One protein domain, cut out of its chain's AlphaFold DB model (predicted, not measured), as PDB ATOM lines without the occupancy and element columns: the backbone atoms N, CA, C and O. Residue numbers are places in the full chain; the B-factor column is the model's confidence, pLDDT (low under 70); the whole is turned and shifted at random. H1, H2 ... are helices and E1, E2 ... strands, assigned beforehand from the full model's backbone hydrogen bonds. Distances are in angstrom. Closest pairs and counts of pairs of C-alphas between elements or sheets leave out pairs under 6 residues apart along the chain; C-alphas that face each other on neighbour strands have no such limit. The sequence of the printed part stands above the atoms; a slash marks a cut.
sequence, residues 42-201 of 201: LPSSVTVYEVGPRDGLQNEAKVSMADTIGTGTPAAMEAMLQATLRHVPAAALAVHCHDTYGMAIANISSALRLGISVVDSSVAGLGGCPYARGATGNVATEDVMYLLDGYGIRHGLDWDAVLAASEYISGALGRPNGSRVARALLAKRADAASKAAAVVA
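What this domain is: This is residues 42 to 201 of the 201 residues of a protein of Tetrabaena socialis (UniProt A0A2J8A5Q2). A twisted four-stranded parallel sheet has three helices, H1, H2 and H3, in a row over one face; H4 lies beyond H3, and the long helix H5 sticks out from the body with residues 187 to 200. The printed part has 160 residues, with five named helices and four named strands in the order E1, E2, H1, E3, H2, E4, H3, H4, H5. The sheet's order is E1, E4, E3, E2, and the class is mixed, helices and strands. The whole is compact, with a radius of gyration of the C-alphas of 16.7 A, yet elongated, spanning 65 by 39 by 26 A.

Where its parts are: E1, residues 47 to 50, begins at C-alpha 47 (135.526, 189.866, 161.926). E2, residues 63 to 67, is 13.0 A long, and H1, residues 74 to 84, is 15.3 A. E3, residues 93 to 97, precedes H2, residues 104 to 113, whose C-alpha 104 is at (150.593, 184.956, 157.709). E4, residues 118 to 121, is followed by H3, residues 141 to 150, and H4, residues 159 to 172, 19.8 A. H5, residues 180 to 200, is 31.1 A long and ends at C-alpha 200 (152.707, 227.968, 156.887).

How they stand to each other: E1 and E4 are parallel, with N 49 and O 119 2.9 A apart, within hydrogen-bond range; so are N 120 of E4 and O 95 of E3, 2.9 A, and N 67 of E2 and O 96 of E3, 2.8 A. The sheet is only just strongly twisted, its C-alphas lying up to 4.1 A off the best plane. H1, H2 and H3 are on the same face, making two layers, helices on a sheet; H2 runs along E3 at a height over the sheet of 9.4 A. E2, H1, E3 and E3, H2, E4 are strand-helix-strand units, two parallel neighbour strands with a helix between, with right-handed crossovers. H1 and H2 touch at a steep tilt of 45 degrees, closest at the C-alphas of Pro 74 and Asn 107, 4.6 A. H2 and H3 touch too, closest at the C-alphas of Ile 105 and Val 144, 6.8 A. H3 and H4 form a helical hairpin and only just touch, with 3 pairs of C-alphas within 8 A, the closest those of Glu 142 and Val 162, 7.3 A. H5 touches H3 with residues 180 to 182 alone, about perpendicular at 85 degrees; the closest C-alphas are those of Asp 143 and Val 181, 5.6 A. In H1 to H5 every O i to N i+4 pair is within hydrogen-bond range.

The domain as a whole: The two farthest C-alphas, His 87 and Ala 201, are 65.2 A apart. The printed part has no cut. The links E1 to E2 and E4 to H3 are long. Residues 53 to 61, 129 to 136 and 201 have pLDDT under 70.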
ATOM      1  N   LEU A  42     134.909 185.389 147.959       91.06
ATOM      2  CA  LEU A  42     135.335 185.907 149.260       91.06
ATOM      3  C   LEU A  42     134.124 186.282 150.130       91.06
ATOM      4  O   LEU A  42     133.069 186.634 149.586       91.06
ATOM      5  N   PRO A  43     134.249 186.231 151.469       88.38
ATOM      6  CA  PRO A  43     133.199 186.705 152.362       88.38
ATOM      7  C   PRO A  43     132.975 188.213 152.189       88.38
ATOM      8  O   PRO A  43     133.910 188.975 151.967       88.38
ATOM      9  N   SER A  44     131.726 188.663 152.326       89.81
ATOM     10  CA  SER A  44     131.375 190.090 152.228       89.81
ATOM     11  C   SER A  44     131.795 190.903 153.458       89.81
ATOM     12  O   SER A  44     131.912 192.131 153.387       89.81
ATOM     13  N   SER A  45     132.018 190.226 154.584       92.69
ATOM     14  CA  SER A  45     132.554 190.804 155.810       92.69
ATOM     15  C   SER A  45     133.419 189.811 156.574       92.69
ATOM     16  O   SER A  45     133.112 188.618 156.593       92.69
ATOM     17  N   VAL A  46     134.446 190.318 157.248       93.44
ATOM     18  CA  VAL A  46     135.345 189.555 158.123       93.44
ATOM     19  C   VAL A  46     135.362 190.209 159.498       93.44
ATOM     20  O   VAL A  46     135.428 191.429 159.599       93.44
ATOM     21  N   THR A  47     135.287 189.401 160.553       93.94
ATOM     22  CA  THR A  47     135.526 189.866 161.926       93.94
ATOM     23  C   THR A  47     136.995 189.663 162.257       93.94
ATOM     24  O   THR A  47     137.514 188.566 162.064       93.94
ATOM     25  N   VAL A  48     137.647 190.714 162.738       91.56
ATOM     26  CA  VAL A  48     139.042 190.666 163.176       91.56
ATOM     27  C   VAL A  48     139.066 190.763 164.698       91.56
ATOM     28  O   VAL A  48     138.498 191.711 165.244       91.56
ATOM     29  N   TYR A  49     139.677 189.789 165.372       91.31
ATOM     30  CA  TYR A  49     139.838 189.794 166.825       91.31
ATOM     31  C   TYR A  49     141.263 190.178 167.203       91.31
ATOM     32  O   TYR A  49     142.224 189.595 166.712       91.31
ATOM     33  N   GLU A  50     141.377 191.153 168.104       89.62
ATOM     34  CA  GLU A  50     142.649 191.490 168.732       89.62
ATOM     35  C   GLU A  50     143.040 190.393 169.728       89.62
ATOM     36  O   GLU A  50     142.229 190.011 170.584       89.62
ATOM     37  N   VAL A  51     144.285 189.927 169.643       86.75
ATOM     38  CA  VAL A  51     144.872 188.951 170.570       86.75
ATOM     39  C   VAL A  51     146.081 189.518 171.310       86.75
ATOM     40  O   VAL A  51     146.731 190.471 170.880       86.75
ATOM     41  N   GLY A  52     146.366 188.943 172.478       78.31
ATOM     42  CA  GLY A  52     147.468 189.379 173.330       78.31
ATOM     43  C   GLY A  52     148.849 188.900 172.848       78.31
ATOM     44  O   GLY A  52     148.961 187.927 172.115       78.31
ATOM     45  N   PRO A  53     149.945 189.499 173.349       65.75
ATOM     46  CA  PRO A  53     151.319 189.226 172.902       65.75
ATOM     47  C   PRO A  53     151.908 187.847 173.279       65.75
ATOM     48  O   PRO A  53     153.096 187.607 173.066       65.75
ATOM     49  N   ARG A  54     151.143 186.958 173.917       61.56
ATOM     50  CA  ARG A  54     151.607 185.646 174.403       61.56
ATOM     51  C   ARG A  54     150.518 184.611 174.165       61.56
ATOM     52  O   ARG A  54     149.865 184.176 175.109       61.56
ATOM     53  N   ASP A  55     150.247 184.256 172.928       55.12
ATOM     54  CA  ASP A  55     149.016 183.545 172.611       55.12
ATOM     55  C   ASP A  55     149.212 182.049 172.400       55.12
ATOM     56  O   ASP A  55     149.262 181.513 171.299       55.12
ATOM     57  N   GLY A  56     149.184 181.362 173.540       49.22
ATOM     58  CA  GLY A  56     148.400 180.132 173.648       49.22
ATOM     59  C   GLY A  56     146.929 180.392 174.020       49.22
ATOM     60  O   GLY A  56     146.269 179.466 174.476       49.22
ATOM     61  N   LEU A  57     146.442 181.640 173.925       54.84
ATOM     62  CA  LEU A  57     145.084 182.061 174.286       54.84
ATOM     63  C   LEU A  57     144.460 182.851 173.133       54.84
ATOM     64  O   LEU A  57     144.835 183.993 172.875       54.84
ATOM     65  N   GLN A  58     143.513 182.205 172.471       67.75
ATOM     66  CA  GLN A  58     142.662 182.726 171.411       67.75
ATOM     67  C   GLN A  58     141.473 183.489 172.018       67.75
ATOM     68  O   GLN A  58     140.912 183.056 173.028       67.75
ATOM     69  N   ASN A  59     141.135 184.657 171.465       63.12
ATOM     70  CA  ASN A  59     140.126 185.567 172.037       63.12
ATOM     71  C   ASN A  59     138.716 185.312 171.471       63.12
ATOM     72  O   ASN A  59     137.698 185.709 172.037       63.12
ATOM     73  N   GLU A  60     138.644 184.647 170.332       67.00
ATOM     74  CA  GLU A  60     137.431 184.323 169.621       67.00
ATOM     75  C   GLU A  60     136.735 183.090 170.209       67.00
ATOM     76  O   GLU A  60     137.343 182.098 170.595       67.00
ATOM     77  N   ALA A  61     135.401 183.118 170.230       65.06
ATOM     78  CA  ALA A  61     134.598 181.986 170.705       65.06
ATOM     79  C   ALA A  61     134.568 180.793 169.724       65.06
ATOM     80  O   ALA A  61     133.922 179.780 169.993       65.06
ATOM     81  N   LYS A  62     135.189 180.938 168.548       77.25
ATOM     82  CA  LYS A  62     135.196 179.945 167.469       77.25
ATOM     83  C   LYS A  62     136.387 179.007 167.610       77.25
ATOM     84  O   LYS A  62     137.337 179.290 168.325       77.25
ATOM     85  N   VAL A  63     136.347 177.880 166.899       75.56
ATOM     86  CA  VAL A  63     137.506 176.984 166.849       75.56
ATOM     87  C   VAL A  63     138.563 177.613 165.942       75.56
ATOM     88  O   VAL A  63     138.364 177.705 164.727       75.56
ATOM     89  N   SER A  64     139.671 178.047 166.541       74.62
ATOM     90  CA  SER A  64     140.813 178.609 165.822       74.62
ATOM     91  C   SER A  64     141.676 177.535 165.191       74.62
ATOM     92  O   SER A  64     142.121 176.598 165.860       74.62
ATOM     93  N   MET A  65     141.989 177.712 163.916       79.94
ATOM     94  CA  MET A  65     143.060 176.973 163.266       79.94
ATOM     95  C   MET A  65     144.338 177.809 163.361       79.94
ATOM     96  O   MET A  65     144.485 178.811 162.658       79.94
ATOM     97  N   ALA A  66     145.235 177.408 164.265       78.94
ATOM     98  CA  ALA A  66     146.402 178.197 164.644       78.94
ATOM     99  C   ALA A  66     147.706 177.704 163.988       78.94
ATOM    100  O   ALA A  66     148.086 176.543 164.139       78.94
ATOM    101  N   ASP A  67     148.430 178.614 163.337       78.25
ATOM    102  CA  ASP A  67     149.850 178.470 163.002       78.25
ATOM    103  C   ASP A  67     150.682 179.183 164.072       78.25
ATOM    104  O   ASP A  67     151.006 180.366 163.963       78.25
ATOM    105  N   THR A  68     150.973 178.450 165.146       72.75
ATOM    106  CA  THR A  68     151.558 178.974 166.391       72.75
ATOM    107  C   THR A  68     153.041 179.327 166.295       72.75
ATOM    108  O   THR A  68     153.574 179.958 167.201       72.75
ATOM    109  N   ILE A  69     153.729 178.895 165.235       77.31
ATOM    110  CA  ILE A  69     155.162 179.166 165.026       77.31
ATOM    111  C   ILE A  69     155.370 180.013 163.758       77.31
ATOM    112  O   ILE A  69     156.412 180.652 163.603       77.31
ATOM    113  N   GLY A  70     154.370 180.088 162.874       78.75
ATOM    114  CA  GLY A  70     154.408 180.875 161.644       78.75
ATOM    115  C   GLY A  70     155.106 180.155 160.491       78.75
ATOM    116  O   GLY A  70     155.620 180.816 159.592       78.75
ATOM    117  N   THR A  71     155.214 178.822 160.550       87.31
ATOM    118  CA  THR A  71     155.879 177.990 159.528       87.31
ATOM    119  C   THR A  71     154.910 177.472 158.468       87.31
ATOM    120  O   THR A  71     155.339 176.882 157.471       87.31
ATOM    121  N   GLY A  72     153.607 177.676 158.669       89.31
ATOM    122  CA  GLY A  72     152.568 177.294 157.735       89.31
ATOM    123  C   GLY A  72     152.728 178.010 156.399       89.31
ATOM    124  O   GLY A  72     153.078 179.188 156.324       89.31
ATOM    125  N   THR A  73     152.433 177.290 155.323       95.19
ATOM    126  CA  THR A  73     152.407 177.837 153.963       95.19
ATOM    127  C   THR A  73     150.979 177.827 153.420       95.19
ATOM    128  O   THR A  73     150.170 177.013 153.881       95.19
ATOM    129  N   PRO A  74     150.662 178.649 152.402       95.88
ATOM    130  CA  PRO A  74     149.308 178.743 151.856       95.88
ATOM    131  C   PRO A  74     148.708 177.390 151.461       95.88
ATOM    132  O   PRO A  74     147.570 177.091 151.807       95.88
ATOM    133  N   ALA A  75     149.506 176.533 150.819       95.44
ATOM    134  CA  ALA A  75     149.076 175.197 150.416       95.44
ATOM    135  C   ALA A  75     148.773 174.285 151.618       95.44
ATOM    136  O   ALA A  75     147.798 173.537 151.598       95.44
ATOM    137  N   ALA A  76     149.585 174.354 152.680       94.38
ATOM    138  CA  ALA A  76     149.356 173.579 153.898       94.38
ATOM    139  C   ALA A  76     148.107 174.068 154.650       94.38
ATOM    140  O   ALA A  76     147.295 173.252 155.087       94.38
ATOM    141  N   MET A  77     147.931 175.390 154.746       95.12
ATOM    142  CA  MET A  77     146.747 176.023 155.329       95.12
ATOM    143  C   MET A  77     145.478 175.618 154.569       95.12
ATOM    144  O   MET A  77     144.501 175.194 155.182       95.12
ATOM    145  N   GLU A  78     145.502 175.675 153.236       95.38
ATOM    146  CA  GLU A  78     144.381 175.254 152.394       95.38
ATOM    147  C   GLU A  78     144.042 173.772 152.594       95.38
ATOM    148  O   GLU A  78     142.885 173.445 152.853       95.38
ATOM    149  N   ALA A  79     145.036 172.881 152.536       95.75
ATOM    150  CA  ALA A  79     144.822 171.445 152.706       95.75
ATOM    151  C   ALA A  79     144.221 171.106 154.081       95.75
ATOM    152  O   ALA A  79     143.280 170.313 154.183       95.75
ATOM    153  N   MET A  80     144.737 171.737 155.138       95.00
ATOM    154  CA  MET A  80     144.224 171.592 156.497       95.00
ATOM    155  C   MET A  80     142.780 172.097 156.602       95.00
ATOM    156  O   MET A  80     141.915 171.373 157.092       95.00
ATOM    157  N   LEU A  81     142.487 173.304 156.113       94.81
ATOM    158  CA  LEU A  81     141.140 173.873 156.175       94.81
ATOM    159  C   LEU A  81     140.140 173.055 155.359       94.81
ATOM    160  O   LEU A  81     139.063 172.754 155.861       94.81
ATOM    161  N   GLN A  82     140.487 172.625 154.145       95.94
ATOM    162  CA  GLN A  82     139.636 171.737 153.348       95.94
ATOM    163  C   GLN A  82     139.336 170.424 154.080       95.94
ATOM    164  O   GLN A  82     138.226 169.900 153.972       95.94
ATOM    165  N   ALA A  83     140.297 169.892 154.840       95.44
ATOM    166  CA  ALA A  83     140.071 168.713 155.663       95.44
ATOM    167  C   ALA A  83     139.085 168.975 156.804       95.44
ATOM    168  O   ALA A  83     138.134 168.209 156.974       95.44
ATOM    169  N   THR A  84     139.268 170.075 157.530       93.19
ATOM    170  CA  THR A  84     138.391 170.488 158.631       93.19
ATOM    171  C   THR A  84     136.976 170.810 158.151       93.19
ATOM    172  O   THR A  84     135.997 170.408 158.782       93.19
ATOM    173  N   LEU A  85     136.845 171.465 156.996       94.94
ATOM    174  CA  LEU A  85     135.570 171.901 156.420       94.94
ATOM    175  C   LEU A  85     134.642 170.748 156.010       94.94
ATOM    176  O   LEU A  85     133.449 170.966 155.817       94.94
ATOM    177  N   ARG A  86     135.149 169.508 155.929       96.00
ATOM    178  CA  ARG A  86     134.305 168.308 155.771       96.00
ATOM    179  C   ARG A  86     133.495 167.968 157.021       96.00
ATOM    180  O   ARG A  86     132.543 167.198 156.930       96.00
ATOM    181  N   HIS A  87     133.885 168.504 158.175       94.88
ATOM    182  CA  HIS A  87     133.320 168.155 159.478       94.88
ATOM    183  C   HIS A  87     132.759 169.366 160.225       94.88
ATOM    184  O   HIS A  87     131.797 169.227 160.976       94.88
ATOM    185  N   VAL A  88     133.344 170.548 160.019       91.88
ATOM    186  CA  VAL A  88     132.980 171.781 160.721       91.88
ATOM    187  C   VAL A  88     132.654 172.864 159.692       91.88
ATOM    188  O   VAL A  88     133.458 173.100 158.792       91.88
ATOM    189  N   PRO A  89     131.503 173.551 159.788       91.62
ATOM    190  CA  PRO A  89     131.178 174.621 158.853       91.62
ATOM    191  C   PRO A  89     132.157 175.794 158.996       91.62
ATOM    192  O   PRO A  89     132.520 176.169 160.110       91.62
ATOM    193  N   ALA A  90     132.502 176.447 157.880       91.56
ATOM    194  CA  ALA A  90     133.408 177.607 157.861       91.56
ATOM    195  C   ALA A  90     132.994 178.717 158.845       91.56
ATOM    196  O   ALA A  90     133.836 179.375 159.448       91.56
ATOM    197  N   ALA A  91     131.686 178.893 159.057       90.06
ATOM    198  CA  ALA A  91     131.145 179.877 159.989       90.06
ATOM    199  C   ALA A  91     131.532 179.625 161.460       90.06
ATOM    200  O   ALA A  91     131.489 180.570 162.246       90.06
ATOM    201  N   ALA A  92     131.911 178.400 161.833       88.94
ATOM    202  CA  ALA A  92     132.340 178.029 163.183       88.94
ATOM    203  C   ALA A  92     133.870 178.058 163.372       88.94
ATOM    204  O   ALA A  92     134.351 177.753 164.463       88.94
ATOM    205  N   LEU A  93     134.620 178.425 162.330       91.62
ATOM    206  CA  LEU A  93     136.078 178.449 162.331       91.62
ATOM    207  C   LEU A  93     136.623 179.883 162.339       91.62
ATOM    208  O   LEU A  93     135.993 180.811 161.817       91.62
ATOM    209  N   ALA A  94     137.815 180.024 162.905       93.44
ATOM    210  CA  ALA A  94     138.680 181.194 162.811       93.44
ATOM    211  C   ALA A  94     140.090 180.767 162.379       93.44
ATOM    212  O   ALA A  94     140.413 179.574 162.390       93.44
ATOM    213  N   VAL A  95     140.917 181.725 161.964       93.88
ATOM    214  CA  VAL A  95     142.340 181.486 161.701       93.88
ATOM    215  C   VAL A  95     143.211 182.430 162.507       93.88
ATOM    216  O   VAL A  95     143.011 183.642 162.485       93.88
ATOM    217  N   HIS A  96     144.244 181.849 163.108       93.38
ATOM    218  CA  HIS A  96     145.268 182.547 163.871       93.38
ATOM    219  C   HIS A  96     146.628 182.256 163.249       93.38
ATOM    220  O   HIS A  96     147.055 181.102 163.189       93.38
ATOM    221  N   CYS A  97     147.307 183.274 162.730       91.94
ATOM    222  CA  CYS A  97     148.571 183.090 162.017       91.94
ATOM    223  C   CYS A  97     149.673 183.958 162.619       91.94
ATOM    224  O   CYS A  97     149.552 185.184 162.673       91.94
ATOM    225  N   HIS A  98     150.786 183.332 162.999       91.12
ATOM    226  CA  HIS A  98     152.030 184.044 163.285       91.12
ATOM    227  C   HIS A  98     152.758 184.400 161.985       91.12
ATOM    228  O   HIS A  98     152.726 183.644 161.014       91.12
ATOM    229  N   ASP A  99     153.444 185.544 161.960       91.94
ATOM    230  CA  ASP A  99     154.143 186.057 160.773       91.94
ATOM    231  C   ASP A  99     155.670 185.893 160.849       91.94
ATOM    232  O   ASP A  99     156.420 186.619 160.193       91.94
ATOM    233  N   THR A 100     156.152 184.923 161.636       88.44
ATOM    234  CA  THR A 100     157.588 184.638 161.835       88.44
ATOM    235  C   THR A 100     158.348 184.493 160.519       88.44
ATOM    236  O   THR A 100     159.436 185.046 160.367       88.44
ATOM    237  N   TYR A 101     157.760 183.792 159.546       89.81
ATOM    238  CA  TYR A 101     158.362 183.547 158.232       89.81
ATOM    239  C   TYR A 101     157.690 184.344 157.101       89.81
ATOM    240  O   TYR A 101     157.895 184.050 155.924       89.81
ATOM    241  N   GLY A 102     156.894 185.367 157.436       91.94
ATOM    242  CA  GLY A 102     156.261 186.259 156.459       91.94
ATOM    243  C   GLY A 102     155.093 185.647 155.680       91.94
ATOM    244  O   GLY A 102     154.744 186.157 154.613       91.94
ATOM    245  N   MET A 103     154.532 184.530 156.152       95.31
ATOM    246  CA  MET A 103     153.478 183.787 155.454       95.31
ATOM    247  C   MET A 103     152.064 184.099 155.953       95.31
ATOM    248  O   MET A 103     151.101 183.673 155.314       95.31
ATOM    249  N   ALA A 104     151.889 184.857 157.041       95.12
ATOM    250  CA  ALA A 104     150.593 184.956 157.709       95.12
ATOM    251  C   ALA A 104     149.497 185.542 156.808       95.12
ATOM    252  O   ALA A 104     148.419 184.967 156.682       95.12
ATOM    253  N   ILE A 105     149.786 186.638 156.100       97.62
ATOM    254  CA  ILE A 105     148.833 187.274 155.172       97.62
ATOM    255  C   ILE A 105     148.464 186.344 154.007       97.62
ATOM    256  O   ILE A 105     147.312 186.325 153.568       97.62
ATOM    257  N   ALA A 106     149.409 185.537 153.519       97.25
ATOM    258  CA  ALA A 106     149.148 184.575 152.450       97.25
ATOM    259  C   ALA A 106     148.293 183.392 152.944       97.25
ATOM    260  O   ALA A 106     147.377 182.941 152.247       97.25
ATOM    261  N   ASN A 107     148.535 182.936 154.172       97.00
ATOM    262  CA  ASN A 107     147.735 181.911 154.835       97.00
ATOM    263  C   ASN A 107     146.302 182.403 155.088       97.00
ATOM    264  O   ASN A 107     145.344 181.729 154.710       97.00
ATOM    265  N   ILE A 108     146.145 183.620 155.617       97.38
ATOM    266  CA  ILE A 108     144.841 184.264 155.823       97.38
ATOM    267  C   ILE A 108     144.107 184.432 154.493       97.38
ATOM    268  O   ILE A 108     142.942 184.063 154.391       97.38
ATOM    269  N   SER A 109     144.779 184.911 153.443       97.44
ATOM    270  CA  SER A 109     144.189 185.004 152.100       97.44
ATOM    271  C   SER A 109     143.616 183.662 151.624       97.44
ATOM    272  O   SER A 109     142.506 183.617 151.090       97.44
ATOM    273  N   SER A 110     144.335 182.563 151.872       96.56
ATOM    274  CA  SER A 110     143.882 181.208 151.530       96.56
ATOM    275  C   SER A 110     142.650 180.804 152.344       96.56
ATOM    276  O   SER A 110     141.676 180.304 151.784       96.56
ATOM    277  N   ALA A 111     142.635 181.108 153.643       96.69
ATOM    278  CA  ALA A 111     141.487 180.859 154.511       96.69
ATOM    279  C   ALA A 111     140.233 181.638 154.079       96.69
ATOM    280  O   ALA A 111     139.143 181.067 153.993       96.69
ATOM    281  N   LEU A 112     140.386 182.920 153.732       96.94
ATOM    282  CA  LEU A 112     139.292 183.764 153.245       96.94
ATOM    283  C   LEU A 112     138.666 183.200 151.960       96.94
ATOM    284  O   LEU A 112     137.448 183.238 151.797       96.94
ATOM    285  N   ARG A 113     139.478 182.629 151.059       95.88
ATOM    286  CA  ARG A 113     139.002 181.971 149.824       95.88
ATOM    287  C   ARG A 113     138.191 180.704 150.077       95.88
ATOM    288  O   ARG A 113     137.391 180.326 149.227       95.88
ATOM    289  N   LEU A 114     138.368 180.078 151.237       95.62
ATOM    290  CA  LEU A 114     137.578 178.932 151.686       95.62
ATOM    291  C   LEU A 114     136.342 179.346 152.503       95.62
ATOM    292  O   LEU A 114     135.655 178.494 153.063       95.62
ATOM    293  N   GLY A 115     136.034 180.645 152.568       95.38
ATOM    294  CA  GLY A 115     134.854 181.174 153.251       95.38
ATOM    295  C   GLY A 115     135.024 181.374 154.758       95.38
ATOM    296  O   GLY A 115     134.046 181.697 155.436       95.38
ATOM    297  N   ILE A 116     136.240 181.218 155.293       95.88
ATOM    298  CA  ILE A 116     136.539 181.625 156.670       95.88
ATOM    299  C   ILE A 116     136.382 183.143 156.761       95.88
ATOM    300  O   ILE A 116     136.822 183.878 155.881       95.88
ATOM    301  N   SER A 117     135.712 183.615 157.808       96.25
ATOM    302  CA  SER A 117     135.353 185.033 157.974       96.25
ATOM    303  C   SER A 117     135.728 185.594 159.343       96.25
ATOM    304  O   SER A 117     135.254 186.662 159.727       96.25
ATOM    305  N   VAL A 118     136.571 184.877 160.087       95.94
ATOM    306  CA  VAL A 118     137.104 185.311 161.378       95.94
ATOM    307  C   VAL A 118     138.610 185.120 161.379       95.94
ATOM    308  O   VAL A 118     139.088 184.045 161.015       95.94
ATOM    309  N   VAL A 119     139.327 186.184 161.721       95.69
ATOM    310  CA  VAL A 119     140.788 186.243 161.705       95.69
ATOM    311  C   VAL A 119     141.265 186.849 163.012       95.69
ATOM    312  O   VAL A 119     140.773 187.905 163.410       95.69
ATOM    313  N   ASP A 120     142.252 186.216 163.621       94.06
ATOM    314  CA  ASP A 120     142.908 186.726 164.814       94.06
ATOM    315  C   ASP A 120     144.190 187.451 164.408       94.06
ATOM    316  O   ASP A 120     144.943 187.001 163.534       94.06
ATOM    317  N   SER A 121     144.415 188.617 164.999       94.50
ATOM    318  CA  SER A 121     145.576 189.456 164.719       94.50
ATOM    319  C   SER A 121     145.930 190.303 165.929       94.50
ATOM    320  O   SER A 121     145.155 190.406 166.877       94.50
ATOM    321  N   SER A 122     147.102 190.930 165.908       94.19
ATOM    322  CA  SER A 122     147.480 191.853 166.971       94.19
ATOM    323  C   SER A 122     147.978 193.182 166.427       94.19
ATOM    324  O   SER A 122     148.775 193.223 165.489       94.19
ATOM    325  N   VAL A 123     147.515 194.287 167.010       95.19
ATOM    326  CA  VAL A 123     147.923 195.653 166.661       95.19
ATOM    327  C   VAL A 123     149.443 195.742 166.640       95.19
ATOM    328  O   VAL A 123     150.107 195.188 167.505       95.19
ATOM    329  N   ALA A 124     150.033 196.416 165.653       94.12
ATOM    330  CA  ALA A 124     151.485 196.564 165.529       94.12
ATOM    331  C   ALA A 124     152.272 195.234 165.487       94.12
ATOM    332  O   ALA A 124     153.486 195.236 165.721       94.12
ATOM    333  N   GLY A 125     151.605 194.098 165.246       92.19
ATOM    334  CA  GLY A 125     152.195 192.768 165.391       92.19
ATOM    335  C   GLY A 125     152.690 192.504 166.817       92.19
ATOM    336  O   GLY A 125     153.834 192.074 167.004       92.19
ATOM    337  N   LEU A 126     151.910 192.838 167.859       89.12
ATOM    338  CA  LEU A 126     152.263 192.392 169.214       89.12
ATOM    339  C   LEU A 126     152.265 190.869 169.283       89.12
ATOM    340  O   LEU A 126     151.481 190.184 168.640       89.12
ATOM    341  N   GLY A 127     153.205 190.338 170.051       80.38
ATOM    342  CA  GLY A 127     153.545 188.928 169.992       80.38
ATOM    343  C   GLY A 127     155.046 188.719 169.931       80.38
ATOM    344  O   GLY A 127     155.835 189.673 169.980       80.38
ATOM    345  N   GLY A 128     155.413 187.445 169.817       71.31
ATOM    346  CA  GLY A 128     156.798 187.005 169.800       71.31
ATOM    347  C   GLY A 128     157.357 186.858 171.212       71.31
ATOM    348  O   GLY A 128     157.011 187.580 172.149       71.31
ATOM    349  N   CYS A 129     158.228 185.874 171.387       57.25
ATOM    350  CA  CYS A 129     158.870 185.639 172.667       57.25
ATOM    351  C   CYS A 129     160.195 186.419 172.711       57.25
ATOM    352  O   CYS A 129     161.058 186.149 171.876       57.25
ATOM    353  N   PRO A 130     160.432 187.310 173.699       55.53
ATOM    354  CA  PRO A 130     161.735 187.963 173.867       55.53
ATOM    355  C   PRO A 130     162.885 186.955 174.038       55.53
ATOM    356  O   PRO A 130     164.047 187.282 173.805       55.53
ATOM    357  N   TYR A 131     162.556 185.724 174.439       52.69
ATOM    358  CA  TYR A 131     163.491 184.622 174.638       52.69
ATOM    359  C   TYR A 131     163.658 183.722 173.396       52.69
ATOM    360  O   TYR A 131     164.614 182.952 173.345       52.69
ATOM    361  N   ALA A 132     162.788 183.824 172.379       54.19
ATOM    362  CA  ALA A 132     162.920 183.098 171.112       54.19
ATOM    363  C   ALA A 132     163.428 184.049 170.019       54.19
ATOM    364  O   ALA A 132     162.665 184.806 169.416       54.19
ATOM    365  N   ARG A 133     164.744 184.025 169.764       58.62
ATOM    366  CA  ARG A 133     165.370 184.880 168.743       58.62
ATOM    367  C   ARG A 133     164.718 184.650 167.375       58.62
ATOM    368  O   ARG A 133     164.819 183.560 166.828       58.62
ATOM    369  N   GLY A 134     164.115 185.699 166.817       61.75
ATOM    370  CA  GLY A 134     163.593 185.712 165.447       61.75
ATOM    371  C   GLY A 134     162.091 185.460 165.301       61.75
ATOM    372  O   GLY A 134     161.586 185.625 164.198       61.75
ATOM    373  N   ALA A 135     161.364 185.130 166.374       63.91
ATOM    374  CA  ALA A 135     159.902 185.056 166.325       63.91
ATOM    375  C   ALA A 135     159.310 186.474 166.256       63.91
ATOM    376  O   ALA A 135     159.318 187.190 167.259       63.91
ATOM    377  N   THR A 136     158.831 186.897 165.080       66.69
ATOM    378  CA  THR A 136     158.212 188.225 164.892       66.69
ATOM    379  C   THR A 136     156.870 188.337 165.619       66.69
ATOM    380  O   THR A 136     156.520 189.432 166.050       66.69
ATOM    381  N   GLY A 137     156.183 187.208 165.841       79.44
ATOM    382  CA  GLY A 137     154.936 187.126 166.597       79.44
ATOM    383  C   GLY A 137     153.704 187.017 165.709       79.44
ATOM    384  O   GLY A 137     153.756 186.425 164.630       79.44
ATOM    385  N   ASN A 138     152.593 187.580 166.178       90.88
ATOM    386  CA  ASN A 138     151.322 187.565 165.467       90.88
ATOM    387  C   ASN A 138     151.370 188.370 164.175       90.88
ATOM    388  O   ASN A 138     152.141 189.322 164.032       90.88
ATOM    389  N   VAL A 139     150.469 188.031 163.258       94.19
ATOM    390  CA  VAL A 139     150.142 188.916 162.146       94.19
ATOM    391  C   VAL A 139     149.642 190.265 162.663       94.19
ATOM    392  O   VAL A 139     148.847 190.339 163.604       94.19
ATOM    393  N   ALA A 140     150.103 191.344 162.033       95.88
ATOM    394  CA  ALA A 140     149.695 192.681 162.423       95.88
ATOM    395  C   ALA A 140     148.267 193.001 161.953       95.88
ATOM    396  O   ALA A 140     147.950 192.807 160.775       95.88
ATOM    397  N   THR A 141     147.428 193.543 162.840       97.44
ATOM    398  CA  THR A 141     146.033 193.923 162.540       97.44
ATOM    399  C   THR A 141     145.931 194.850 161.322       97.44
ATOM    400  O   THR A 141     145.060 194.688 160.472       97.44
ATOM    401  N   GLU A 142     146.873 195.772 161.160       98.19
ATOM    402  CA  GLU A 142     146.932 196.730 160.055       98.19
ATOM    403  C   GLU A 142     147.261 196.061 158.718       98.19
ATOM    404  O   GLU A 142     146.728 196.449 157.678       98.19
ATOM    405  N   ASP A 143     148.116 195.035 158.734       97.94
ATOM    406  CA  ASP A 143     148.439 194.262 157.534       97.94
ATOM    407  C   ASP A 143     147.202 193.448 157.092       97.94
ATOM    408  O   ASP A 143     146.924 193.344 155.892       97.94
ATOM    409  N   VAL A 144     146.406 192.944 158.048       98.06
ATOM    410  CA  VAL A 144     145.119 192.277 157.778       98.06
ATOM    411  C   VAL A 144     144.089 193.264 157.232       98.06
ATOM    412  O   VAL A 144     143.491 192.996 156.192       98.06
ATOM    413  N   MET A 145     143.902 194.425 157.867       98.00
ATOM    414  CA  MET A 145     142.983 195.463 157.378       98.00
ATOM    415  C   MET A 145     143.320 195.871 155.940       98.00
ATOM    416  O   MET A 145     142.434 195.943 155.093       98.00
ATOM    417  N   TYR A 146     144.608 196.036 155.626       97.75
ATOM    418  CA  TYR A 146     145.057 196.373 154.276       97.75
ATOM    419  C   TYR A 146     144.708 195.295 153.243       97.75
ATOM    420  O   TYR A 146     144.276 195.614 152.132       97.75
ATOM    421  N   LEU A 147     144.873 194.012 153.595       97.19
ATOM    422  CA  LEU A 147     144.445 192.892 152.753       97.19
ATOM    423  C   LEU A 147     142.931 192.945 152.495       97.19
ATOM    424  O   LEU A 147     142.499 192.815 151.348       97.19
ATOM    425  N   LEU A 148     142.136 193.129 153.553       97.19
ATOM    426  CA  LEU A 148     140.674 193.127 153.483       97.19
ATOM    427  C   LEU A 148     140.146 194.295 152.640       97.19
ATOM    428  O   LEU A 148     139.312 194.072 151.760       97.19
ATOM    429  N   ASP A 149     140.704 195.494 152.808       95.62
ATOM    430  CA  ASP A 149     140.425 196.653 151.953       95.62
ATOM    431  C   ASP A 149     140.788 196.382 150.489       95.62
ATOM    432  O   ASP A 149     140.012 196.673 149.574       95.62
ATOM    433  N   GLY A 150     141.946 195.758 150.244       94.12
ATOM    434  CA  GLY A 150     142.369 195.328 148.910       94.12
ATOM    435  C   GLY A 150     141.410 194.322 148.260       94.12
ATOM    436  O   GLY A 150     141.287 194.276 147.033       94.12
ATOM    437  N   TYR A 151     140.693 193.545 149.067       94.62
ATOM    438  CA  TYR A 151     139.656 192.613 148.624       94.62
ATOM    439  C   TYR A 151     138.250 193.216 148.590       94.62
ATOM    440  O   TYR A 151     137.321 192.545 148.137       94.62
ATOM    441  N   GLY A 152     138.072 194.461 149.040       93.50
ATOM    442  CA  GLY A 152     136.759 195.087 149.181       93.50
ATOM    443  C   GLY A 152     135.873 194.406 150.231       93.50
ATOM    444  O   GLY A 152     134.649 194.413 150.094       93.50
ATOM    445  N   ILE A 153     136.477 193.783 151.247       95.62
ATOM    446  CA  ILE A 153     135.784 193.085 152.335       95.62
ATOM    447  C   ILE A 153     135.590 194.050 153.502       95.62
ATOM    448  O   ILE A 153     136.544 194.652 153.986       95.62
ATOM    449  N   ARG A 154     134.361 194.160 154.019       96.19
ATOM    450  CA  ARG A 154     134.101 194.995 155.201       96.19
ATOM    451  C   ARG A 154     134.650 194.338 156.465       96.19
ATOM    452  O   ARG A 154     134.264 193.217 156.783       96.19
ATOM    453  N   HIS A 155     135.457 195.068 157.224       96.19
ATOM    454  CA  HIS A 155     135.941 194.634 158.542       96.19
ATOM    455  C   HIS A 155     135.457 195.522 159.698       96.19
ATOM    456  O   HIS A 155     135.458 195.087 160.841       96.19
ATOM    457  N   GLY A 156     135.001 196.749 159.417       94.94
ATOM    458  CA  GLY A 156     134.385 197.631 160.421       94.94
ATOM    459  C   GLY A 156     135.347 198.236 161.451       94.94
ATOM    460  O   GLY A 156     134.887 198.876 162.389       94.94
ATOM    461  N   LEU A 157     136.657 198.050 161.273       96.00
ATOM    462  CA  LEU A 157     137.695 198.680 162.095       96.00
ATOM    463  C   LEU A 157     138.022 200.087 161.583       96.00
ATOM    464  O   LEU A 157     138.014 200.327 160.374       96.00
ATOM    465  N   ASP A 158     138.354 200.984 162.507       97.19
ATOM    466  CA  ASP A 158     138.738 202.365 162.223       97.19
ATOM    467  C   ASP A 158     140.259 202.480 162.021       97.19
ATOM    468  O   ASP A 158     141.047 202.164 162.916       97.19
ATOM    469  N   TRP A 159     140.678 202.928 160.833       96.62
ATOM    470  CA  TRP A 159     142.094 203.075 160.483       96.62
ATOM    471  C   TRP A 159     142.841 204.075 161.366       96.62
ATOM    472  O   TRP A 159     144.005 203.838 161.686       96.62
ATOM    473  N   ASP A 160     142.211 205.182 161.755       96.88
ATOM    474  CA  ASP A 160     142.853 206.207 162.575       96.88
ATOM    475  C   ASP A 160     143.046 205.720 164.007       96.88
ATOM    476  O   ASP A 160     144.144 205.845 164.551       96.88
ATOM    477  N   ALA A 161     142.022 205.094 164.585       97.38
ATOM    478  CA  ALA A 161     142.090 204.514 165.918       97.38
ATOM    479  C   ALA A 161     143.135 203.391 165.992       97.38
ATOM    480  O   ALA A 161     143.939 203.358 166.926       97.38
ATOM    481  N   VAL A 162     143.167 202.499 164.994       97.75
ATOM    482  CA  VAL A 162     144.134 201.394 164.954       97.75
ATOM    483  C   VAL A 162     145.562 201.913 164.774       97.75
ATOM    484  O   VAL A 162     146.456 201.483 165.501       97.75
ATOM    485  N   LEU A 163     145.798 202.865 163.863       97.62
ATOM    486  CA  LEU A 163     147.134 203.445 163.676       97.62
ATOM    487  C   LEU A 163     147.611 204.203 164.921       97.62
ATOM    488  O   LEU A 163     148.777 204.072 165.287       97.62
ATOM    489  N   ALA A 164     146.724 204.940 165.596       96.94
ATOM    490  CA  ALA A 164     147.052 205.626 166.844       96.94
ATOM    491  C   ALA A 164     147.418 204.634 167.961       96.94
ATOM    492  O   ALA A 164     148.427 204.816 168.643       96.94
ATOM    493  N   ALA A 165     146.646 203.554 168.121       96.75
ATOM    494  CA  ALA A 165     146.945 202.497 169.088       96.75
ATOM    495  C   ALA A 165     148.289 201.813 168.789       96.75
ATOM    496  O   ALA A 165     149.088 201.571 169.694       96.75
ATOM    497  N   SER A 166     148.547 201.552 167.508       95.69
ATOM    498  CA  SER A 166     149.765 200.924 167.004       95.69
ATOM    499  C   SER A 166     151.024 201.759 167.247       95.69
ATOM    500  O   SER A 166     152.048 201.247 167.717       95.69
ATOM    501  N   GLU A 167     150.948 203.063 166.974       95.75
ATOM    502  CA  GLU A 167     152.019 204.017 167.253       95.75
ATOM    503  C   GLU A 167     152.267 204.145 168.760       95.75
ATOM    504  O   GLU A 167     153.410 204.007 169.207       95.75
ATOM    505  N   TYR A 168     151.197 204.308 169.547       96.69
ATOM    506  CA  TYR A 168     151.277 204.398 171.003       96.69
ATOM    507  C   TYR A 168     151.974 203.181 171.614       96.69
ATOM    508  O   TYR A 168     152.942 203.339 172.361       96.69
ATOM    509  N   ILE A 169     151.521 201.963 171.294       93.75
ATOM    510  CA  ILE A 169     152.056 200.761 171.941       93.75
ATOM    511  C   ILE A 169     153.498 200.473 171.524       93.75
ATOM    512  O   ILE A 169     154.307 200.056 172.351       93.75
ATOM    513  N   SER A 170     153.851 200.746 170.265       92.50
ATOM    514  CA  SER A 170     155.230 200.613 169.784       92.50
ATOM    515  C   SER A 170     156.162 201.570 170.531       92.50
ATOM    516  O   SER A 170     157.223 201.158 171.007       92.50
ATOM    517  N   GLY A 171     155.731 202.826 170.715       93.81
ATOM    518  CA  GLY A 171     156.453 203.824 171.503       93.81
ATOM    519  C   GLY A 171     156.584 203.436 172.977       93.81
ATOM    520  O   GLY A 171     157.686 203.464 173.521       93.81
ATOM    521  N   ALA A 172     155.491 202.998 173.606       92.81
ATOM    522  CA  ALA A 172     155.473 202.586 175.011       92.81
ATOM    523  C   ALA A 172     156.384 201.378 175.294       92.81
ATOM    524  O   ALA A 172     157.007 201.304 176.351       92.81
ATOM    525  N   LEU A 173     156.488 200.441 174.347       88.81
ATOM    526  CA  LEU A 173     157.375 199.279 174.442       88.81
ATOM    527  C   LEU A 173     158.820 199.576 174.011       88.81
ATOM    528  O   LEU A 173     159.676 198.701 174.136       88.81
ATOM    529  N   GLY A 174     159.095 200.767 173.468       90.50
ATOM    530  CA  GLY A 174     160.409 201.125 172.935       90.50
ATOM    531  C   GLY A 174     160.866 200.218 171.789       90.50
ATOM    532  O   GLY A 174     162.066 200.006 171.616       90.50
ATOM    533  N   ARG A 175     159.926 199.644 171.026       87.31
ATOM    534  CA  ARG A 175     160.215 198.702 169.936       87.31
ATOM    535  C   ARG A 175     159.635 199.203 168.611       87.31
ATOM    536  O   ARG A 175     158.595 199.860 168.618       87.31
ATOM    537  N   PRO A 176     160.254 198.884 167.462       89.88
ATOM    538  CA  PRO A 176     159.674 199.219 166.169       89.88
ATOM    539  C   PRO A 176     158.294 198.582 165.989       89.88
ATOM    540  O   PRO A 176     158.055 197.458 166.428       89.88
ATOM    541  N   ASN A 177     157.419 199.286 165.278       92.75
ATOM    542  CA  ASN A 177     156.126 198.760 164.865       92.75
ATOM    543  C   ASN A 177     156.313 197.546 163.934       92.75
ATOM    544  O   ASN A 177     157.056 197.626 162.951       92.75
ATOM    545  N   GLY A 178     155.669 196.421 164.253       92.12
ATOM    546  CA  GLY A 178     155.767 195.177 163.490       92.12
ATOM    547  C   GLY A 178     154.969 195.189 162.185       92.12
ATOM    548  O   GLY A 178     155.307 194.446 161.265       92.12
ATOM    549  N   SER A 179     153.970 196.066 162.053       95.56
ATOM    550  CA  SER A 179     153.209 196.205 160.811       95.56
ATOM    551  C   SER A 179     154.024 196.920 159.733       95.56
ATOM    552  O   SER A 179     154.493 198.052 159.903       95.56
ATOM    553  N   ARG A 180     154.122 196.292 158.557       95.62
ATOM    554  CA  ARG A 180     154.706 196.931 157.367       95.62
ATOM    555  C   ARG A 180     153.797 198.039 156.839       95.62
ATOM    556  O   ARG A 180     154.298 199.079 156.406       95.62
ATOM    557  N   VAL A 181     152.481 197.837 156.900       97.12
ATOM    558  CA  VAL A 181     151.488 198.822 156.458       97.12
ATOM    559  C   VAL A 181     151.500 200.053 157.359       97.12
ATOM    560  O   VAL A 181     151.632 201.166 156.847       97.12
ATOM    561  N   ALA A 182     151.428 199.879 158.681       97.06
ATOM    562  CA  ALA A 182     151.412 200.989 159.627       97.06
ATOM    563  C   ALA A 182     152.665 201.851 159.482       97.06
ATOM    564  O   ALA A 182     152.560 203.067 159.360       97.06
ATOM    565  N   ARG A 183     153.849 201.234 159.369       96.31
ATOM    566  CA  ARG A 183     155.105 201.957 159.109       96.31
ATOM    567  C   ARG A 183     155.035 202.825 157.855       96.31
ATOM    568  O   ARG A 183     155.456 203.978 157.889       96.31
ATOM    569  N   ALA A 184     154.504 202.291 156.756       96.62
ATOM    570  CA  ALA A 184     154.382 203.034 155.506       96.62
ATOM    571  C   ALA A 184     153.356 204.178 155.600       96.62
ATOM    572  O   ALA A 184     153.583 205.259 155.053       96.62
ATOM    573  N   LEU A 185     152.226 203.955 156.277       95.94
ATOM    574  CA  LEU A 185     151.172 204.959 156.438       95.94
ATOM    575  C   LEU A 185     151.573 206.072 157.414       95.94
ATOM    576  O   LEU A 185     151.371 207.244 157.100       95.94
ATOM    577  N   LEU A 186     152.183 205.729 158.551       94.12
ATOM    578  CA  LEU A 186     152.680 206.689 159.541       94.12
ATOM    579  C   LEU A 186     153.799 207.558 158.957       94.12
ATOM    580  O   LEU A 186     153.755 208.776 159.103       94.12
ATOM    581  N   ALA A 187     154.733 206.970 158.197       93.94
ATOM    582  CA  ALA A 187     155.761 207.739 157.492       93.94
ATOM    583  C   ALA A 187     155.144 208.762 156.519       93.94
ATOM    584  O   ALA A 187     155.488 209.940 156.551       93.94
ATOM    585  N   LYS A 188     154.148 208.350 155.720       91.44
ATOM    586  CA  LYS A 188     153.423 209.268 154.824       91.44
ATOM    587  C   LYS A 188     152.697 210.390 155.573       91.44
ATOM    588  O   LYS A 188     152.633 211.507 155.061       91.44
ATOM    589  N   ARG A 189     152.135 210.111 156.756       91.25
ATOM    590  CA  ARG A 189     151.489 211.130 157.604       91.25
ATOM    591  C   ARG A 189     152.502 212.140 158.130       91.25
ATOM    592  O   ARG A 189     152.240 213.337 158.050       91.25
ATOM    593  N   ALA A 190     153.655 211.670 158.597       89.62
ATOM    594  CA  ALA A 190     154.739 212.530 159.057       89.62
ATOM    595  C   ALA A 190     155.272 213.433 157.928       89.62
ATOM    596  O   ALA A 190     155.436 214.640 158.128       89.62
ATOM    597  N   ASP A 191     155.458 212.887 156.724       88.81
ATOM    598  CA  ASP A 191     155.872 213.659 155.545       88.81
ATOM    599  C   ASP A 191     154.843 214.737 155.177       88.81
ATOM    600  O   ASP A 191     155.200 215.887 154.914       88.81
ATOM    601  N   ALA A 192     153.554 214.384 155.164       85.06
ATOM    602  CA  ALA A 192     152.475 215.322 154.863       85.06
ATOM    603  C   ALA A 192     152.384 216.447 155.907       85.06
ATOM    604  O   ALA A 192     152.249 217.613 155.535       85.06
ATOM    605  N   ALA A 193     152.514 216.115 157.194       84.62
ATOM    606  CA  ALA A 193     152.537 217.088 158.282       84.62
ATOM    607  C   ALA A 193     153.739 218.040 158.170       84.62
ATOM    608  O   ALA A 193     153.584 219.252 158.314       84.62
ATOM    609  N   SER A 194     154.917 217.508 157.833       85.62
ATOM    610  CA  SER A 194     156.142 218.300 157.655       85.62
ATOM    611  C   SER A 194     156.022 219.275 156.481       85.62
ATOM    612  O   SER A 194     156.379 220.446 156.604       85.62
ATOM    613  N   LYS A 195     155.458 218.824 155.350       81.75
ATOM    614  CA  LYS A 195     155.171 219.690 154.195       81.75
ATOM    615  C   LYS A 195     154.146 220.771 154.532       81.75
ATOM    616  O   LYS A 195     154.336 221.912 154.135       81.75
ATOM    617  N   ALA A 196     153.087 220.434 155.269       80.12
ATOM    618  CA  ALA A 196     152.084 221.410 155.688       80.12
ATOM    619  C   ALA A 196     152.683 222.490 156.602       80.12
ATOM    620  O   ALA A 196     152.433 223.672 156.385       80.12
ATOM    621  N   ALA A 197     153.528 222.110 157.565       78.12
ATOM    622  CA  ALA A 197     154.217 223.058 158.439       78.12
ATOM    623  C   ALA A 197     155.154 224.001 157.662       78.12
ATOM    624  O   ALA A 197     155.194 225.193 157.949       78.12
ATOM    625  N   ALA A 198     155.852 223.493 156.642       74.56
ATOM    626  CA  ALA A 198     156.741 224.290 155.794       74.56
ATOM    627  C   ALA A 198     156.012 225.284 154.870       74.56
ATOM    628  O   ALA A 198     156.632 226.225 154.395       74.56
ATOM    629  N   VAL A 199     154.722 225.078 154.587       75.75
ATOM    630  CA  VAL A 199     153.900 226.003 153.778       75.75
ATOM    631  C   VAL A 199     153.340 227.158 154.621       75.75
ATOM    632  O   VAL A 199     152.967 228.193 154.076       75.75
ATOM    633  N   VAL A 200     153.257 226.978 155.942       71.69
ATOM    634  CA  VAL A 200     152.707 227.968 156.887       71.69
ATOM    635  C   VAL A 200     153.811 228.833 157.527       71.69
ATOM    636  O   VAL A 200     153.496 229.841 158.158       71.69
ATOM    637  N   ALA A 201     155.082 228.455 157.358       55.56
ATOM    638  CA  ALA A 201     156.265 229.199 157.801       55.56
ATOM    639  C   ALA A 201     156.764 230.172 156.721       55.56
ATOM    640  O   ALA A 201     157.223 231.270 157.107       55.56
TER     641      ALA A 201